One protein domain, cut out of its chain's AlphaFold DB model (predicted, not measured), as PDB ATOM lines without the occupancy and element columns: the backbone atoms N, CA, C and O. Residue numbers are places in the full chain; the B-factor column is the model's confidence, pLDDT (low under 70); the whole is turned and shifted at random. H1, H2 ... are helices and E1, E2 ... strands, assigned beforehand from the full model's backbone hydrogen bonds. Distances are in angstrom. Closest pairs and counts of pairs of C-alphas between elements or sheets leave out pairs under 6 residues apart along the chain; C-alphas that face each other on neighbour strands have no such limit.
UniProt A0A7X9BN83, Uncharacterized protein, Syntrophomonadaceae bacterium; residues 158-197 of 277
ATOM      1  N   VAL A 158      32.580  35.876  85.542       86.62
ATOM      2  CA  VAL A 158      33.216  37.156  85.241       86.62
ATOM      3  C   VAL A 158      33.971  37.689  86.449       86.62
ATOM      4  O   VAL A 158      33.541  37.538  87.592       86.62
ATOM      5  N   LYS A 159      35.086  38.363  86.187       88.81
ATOM      6  CA  LYS A 159      35.771  39.233  87.138       88.81
ATOM      7  C   LYS A 159      35.506  40.673  86.731       88.81
ATOM      8  O   LYS A 159      35.803  41.065  85.605       88.81
ATOM      9  N   VAL A 160      34.932  41.451  87.642       91.44
ATOM     10  CA  VAL A 160      34.614  42.861  87.399       91.44
ATOM     11  C   VAL A 160      35.575  43.733  88.193       91.44
ATOM     12  O   VAL A 160      35.701  43.584  89.406       91.44
ATOM     13  N   TRP A 161      36.233  44.653  87.499       93.19
ATOM     14  CA  TRP A 161      37.054  45.705  88.078       93.19
ATOM     15  C   TRP A 161      36.262  47.007  88.032       93.19
ATOM     16  O   TRP A 161      35.997  47.553  86.957       93.19
ATOM     17  N   LEU A 162      35.834  47.474  89.204       94.69
ATOM     18  CA  LEU A 162      35.053  48.701  89.328       94.69
ATOM     19  C   LEU A 162      35.914  49.919  88.976       94.69
ATOM     20  O   LEU A 162      37.056  50.028  89.427       94.69
ATOM     21  N   CYS A 163      35.351  50.856  88.210       95.50
ATOM     22  CA  CYS A 163      35.949  52.181  88.067       95.50
ATOM     23  C   CYS A 163      35.870  52.954  89.397       95.50
ATOM     24  O   CYS A 163      35.187  52.536  90.335       95.50
ATOM     25  N   GLU A 164      36.552  54.096  89.482       96.31
ATOM     26  CA  GLU A 164      36.548  54.940  90.682       96.31
ATOM     27  C   GLU A 164      35.130  55.345  91.114       96.31
ATOM     28  O   GLU A 164      34.754  55.112  92.261       96.31
ATOM     29  N   ASP A 165      34.307  55.806  90.167       96.00
ATOM     30  CA  ASP A 165      32.919  56.217  90.416       96.00
ATOM     31  C   ASP A 165      32.096  55.094  91.084       96.00
ATOM     32  O   ASP A 165      31.396  55.312  92.073       96.00
ATOM     33  N   CYS A 166      32.209  53.855  90.587       95.38
ATOM     34  CA  CYS A 166      31.486  52.714  91.152       95.38
ATOM     35  C   CYS A 166      32.058  52.243  92.496       95.38
ATOM     36  O   CYS A 166      31.295  51.752  93.326       95.38
ATOM     37  N   ARG A 167      33.369  52.395  92.740       95.31
ATOM     38  CA  ARG A 167      33.969  52.107  94.058       95.31
ATOM     39  C   ARG A 167      33.442  53.069  95.117       95.31
ATOM     40  O   ARG A 167      33.040  52.630  96.192       95.31
ATOM     41  N   GLN A 168      33.376  54.359  94.793       95.75
ATOM     42  CA  GLN A 168      32.817  55.376  95.683       95.75
ATOM     43  C   GLN A 168      31.325  55.143  95.933       95.75
ATOM     44  O   GLN A 168      30.893  55.165  97.085       95.75
ATOM     45  N   ALA A 169      30.554  54.824  94.889       94.31
ATOM     46  CA  ALA A 169      29.137  54.491  95.023       94.31
ATOM     47  C   ALA A 169      28.896  53.238  95.885       94.31
ATOM     48  O   ALA A 169      27.956  53.220  96.678       94.31
ATOM     49  N   ALA A 170      29.736  52.203  95.761       94.25
ATOM     50  CA  ALA A 170      29.657  51.006  96.599       94.25
ATOM     51  C   ALA A 170      29.904  51.335  98.078       94.25
ATOM     52  O   ALA A 170      29.086  50.975  98.923       94.25
ATOM     53  N   ASN A 171      30.970  52.089  98.365       94.19
ATOM     54  CA  ASN A 171      31.321  52.503  99.724       94.19
ATOM     55  C   ASN A 171      30.240  53.395 100.348       94.19
ATOM     56  O   ASN A 171      29.840  53.166 101.486       94.19
ATOM     57  N   ALA A 172      29.719  54.372  99.597       94.56
ATOM     58  CA  ALA A 172      28.649  55.256 100.058       94.56
ATOM     59  C   ALA A 172      27.350  54.495 100.370       94.56
ATOM     60  O   ALA A 172      26.618  54.864 101.284       94.56
ATOM     61  N   ALA A 173      27.080  53.416  99.632       92.06
ATOM     62  CA  ALA A 173      25.927  52.548  99.842       92.06
ATOM     63  C   ALA A 173      26.190  51.391 100.829       92.06
ATOM     64  O   ALA A 173      25.315  50.549 101.012       92.06
ATOM     65  N   GLY A 174      27.372  51.329 101.456       94.25
ATOM     66  CA  GLY A 174      27.717  50.316 102.458       94.25
ATOM     67  C   GLY A 174      27.916  48.898 101.910       94.25
ATOM     68  O   GLY A 174      27.872  47.943 102.681       94.25
ATOM     69  N   TYR A 175      28.130  48.738 100.601       92.50
ATOM     70  CA  TYR A 175      28.413  47.437  99.992       92.50
ATOM     71  C   TYR A 175      29.916  47.182  99.920       92.50
ATOM     72  O   TYR A 175      30.687  48.060  99.526       92.50
ATOM     73  N   SER A 176      30.339  45.938 100.154       92.31
ATOM     74  CA  SER A 176      31.640  45.501  99.646       92.31
ATOM     75  C   SER A 176      31.620  45.448  98.110       92.31
ATOM     76  O   SER A 176      30.576  45.227  97.490       92.31
ATOM     77  N   TYR A 177      32.774  45.608  97.454       90.06
ATOM     78  CA  TYR A 177      32.839  45.554  95.984       90.06
ATOM     79  C   TYR A 177      32.284  44.243  95.391       90.06
ATOM     80  O   TYR A 177      31.554  44.315  94.401       90.06
ATOM     81  N   PRO A 178      32.550  43.051  95.974       86.38
ATOM     82  CA  PRO A 178      31.941  41.813  95.493       86.38
ATOM     83  C   PRO A 178      30.413  41.793  95.616       86.38
ATOM     84  O   PRO A 178      29.744  41.277  94.723       86.38
ATOM     85  N   GLU A 179      29.847  42.337  96.696       87.50
ATOM     86  CA  GLU A 179      28.391  42.429  96.869       87.50
ATOM     87  C   GLU A 179      27.773  43.404  95.871       87.50
ATOM     88  O   GLU A 179      26.793  43.063  95.218       87.50
ATOM     89  N   TYR A 180      28.398  44.566  95.674       90.69
ATOM     90  CA  TYR A 180      27.957  45.563  94.701       90.69
ATOM     91  C   TYR A 180      27.862  44.976  93.281       90.69
ATOM     92  O   TYR A 180      26.862  45.156  92.588       90.69
ATOM     93  N   VAL A 181      28.873  44.199  92.872       88.44
ATOM     94  CA  VAL A 181      28.886  43.494  91.579       88.44
ATOM     95  C   VAL A 181      27.832  42.382  91.523       88.44
ATOM     96  O   VAL A 181      27.210  42.193  90.477       88.44
ATOM     97  N   ARG A 182      27.608  41.649  92.623       83.56
ATOM     98  CA  ARG A 182      26.608  40.566  92.699       83.56
ATOM     99  C   ARG A 182      25.177  41.080  92.522       83.56
ATOM    100  O   ARG A 182      24.370  40.390  91.915       83.56
ATOM    101  N   GLU A 183      24.905  42.304  92.965       85.12
ATOM    102  CA  GLU A 183      23.645  43.031  92.733       85.12
ATOM    103  C   GLU A 183      23.492  43.535  91.280       85.12
ATOM    104  O   GLU A 183      22.595  44.318  90.974       85.12
ATOM    105  N   GLY A 184      24.396  43.146  90.372       83.00
ATOM    106  CA  GLY A 184      24.385  43.570  88.972       83.00
ATOM    107  C   GLY A 184      24.821  45.022  88.760       83.00
ATOM    108  O   GLY A 184      24.714  45.536  87.646       83.00
ATOM    109  N   ARG A 185      25.330  45.700  89.798       87.06
ATOM    110  CA  ARG A 185      25.682  47.122  89.728       87.06
ATOM    111  C   ARG A 185      27.089  47.294  89.166       87.06
ATOM    112  O   ARG A 185      28.084  46.882  89.759       87.06
ATOM    113  N   ARG A 186      27.161  47.926  87.998       90.38
ATOM    114  CA  ARG A 186      28.387  48.375  87.328       90.38
ATOM    115  C   ARG A 186      28.024  49.390  86.249       90.38
ATOM    116  O   ARG A 186      26.904  49.377  85.747       90.38
ATOM    117  N   CYS A 187      28.976  50.226  85.855       91.81
ATOM    118  CA  CYS A 187      28.831  51.106  84.696       91.81
ATOM    119  C   CYS A 187      29.691  50.619  83.519       91.81
ATOM    120  O   CYS A 187      30.487  49.689  83.655       91.81
ATOM    121  N   SER A 188      29.568  51.278  82.367       91.81
ATOM    122  CA  SER A 188      30.343  50.969  81.156       91.81
ATOM    123  C   SER A 188      31.852  51.209  81.293       91.81
ATOM    124  O   SER A 188      32.622  50.620  80.543       91.81
ATOM    125  N   LYS A 189      32.292  52.033  82.257       93.88
ATOM    126  CA  LYS A 189      33.720  52.237  82.569       93.88
ATOM    127  C   LYS A 189      34.324  51.095  83.396       93.88
ATOM    128  O   LYS A 189      35.539  51.044  83.558       93.88
ATOM    129  N   CYS A 190      33.501  50.222  83.983       93.81
ATOM    130  CA  CYS A 190      33.997  49.070  84.733       93.81
ATOM    131  C   CYS A 190      34.525  48.016  83.757       93.81
ATOM    132  O   CYS A 190      33.844  47.657  82.797       93.81
ATOM    133  N   TYR A 191      35.714  47.480  84.021       93.12
ATOM    134  CA  TYR A 191      36.298  46.451  83.167       93.12
ATOM    135  C   TYR A 191      35.776  45.069  83.562       93.12
ATOM    136  O   TYR A 191      35.811  44.681  84.730       93.12
ATOM    137  N   VAL A 192      35.280  44.320  82.580       91.06
ATOM    138  CA  VAL A 192      34.676  43.000  82.774       91.06
ATOM    139  C   VAL A 192      35.519  41.983  82.029       91.06
ATOM    140  O   VAL A 192      35.543  41.963  80.802       91.06
ATOM    141  N   GLN A 193      36.187  41.119  82.777       90.81
ATOM    142  CA  GLN A 193      36.919  39.991  82.229       90.81
ATOM    143  C   GLN A 193      36.057  38.736  82.351       90.81
ATOM    144  O   GLN A 193      35.712  38.332  83.461       90.81
ATOM    145  N   VAL A 194      35.715  38.105  81.229       87.56
ATOM    146  CA  VAL A 194      35.093  36.775  81.244       87.56
ATOM    147  C   VAL A 194      36.186  35.752  81.542       87.56
ATOM    148  O   VAL A 194      37.123  35.605  80.764       87.56
ATOM    149  N   LEU A 195      36.089  35.090  82.692       85.88
ATOM    150  CA  LEU A 195      37.024  34.051  83.126       85.88
ATOM    151  C   LEU A 195      36.662  32.694  82.522       85.88
ATOM    152  O   LEU A 195      37.540  31.959  82.085       85.88
ATOM    153  N   ALA A 196      35.369  32.379  82.480       81.31
ATOM    154  CA  ALA A 196      34.854  31.173  81.852       81.31
ATOM    155  C   ALA A 196      33.450  31.440  81.314       81.31
ATOM    156  O   ALA A 196      32.600  31.975  82.028       81.31
ATOM    157  N   ARG A 197      33.207  31.062  80.058       83.38
ATOM    158  CA  ARG A 197      31.850  31.034  79.511       83.38
ATOM    159  C   ARG A 197      31.081  29.904  80.168       83.38
ATOM    160  O   ARG A 197      31.665  28.848  80.404       83.38
TER     161      ARG A 197
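AT A GLANCE: This is residues 158 to 197 of the 277 residues of an uncharacterized protein of Syntrophomonadaceae bacterium (UniProt A0A7X9BN83). A two-stranded antiparallel ribbon, E1 and E2, makes one end of an elongated body, and helix H1 makes the other; the short helix H2 turns back from H1 towards E1. The printed part has 40 residues, in order E1, H1, H2, E2, of mixed class. It is compact, with a radius of gyration of the C-alphas of 9.9 A and spans of 32 by 17 by 11 A.

IN THESE COORDINATES: Find C-alpha 158 at (33.216, 37.156, 85.241), where E1 begins, residues 158 to 161. H1, residues 164 to 172, runs 12.3 A; H2 is residues 177 to 182. E2, residues 191 to 196, runs 15.4 A to C-alpha 196 at (34.854, 31.173, 81.852).

HOW THE PARTS SIT: Look at E1 and E2, antiparallel at 158 degrees: N 159 and O 193 are 2.8 A apart, within hydrogen-bond range. The closest C-alphas of E1 and H2, Val 160 and Val 181, are 7.1 A apart. H1 and H2 only just touch, only at the corner by their link, with 3 pairs of C-alphas within 8 A; the closest, Ala 170 and Tyr 180, are 6.0 A apart. Their lines are about perpendicular, at 90 degrees. H1 and E2 are apart. In H1 and H2 every O i to N i+4 pair is within hydrogen-bond range.

THE WHOLE: The C-alphas farthest apart, Ala 172 and Arg 197, are 31.9 A apart. The printed part has no cut, no link is long, and no printed residue is under 70 in pLDDT.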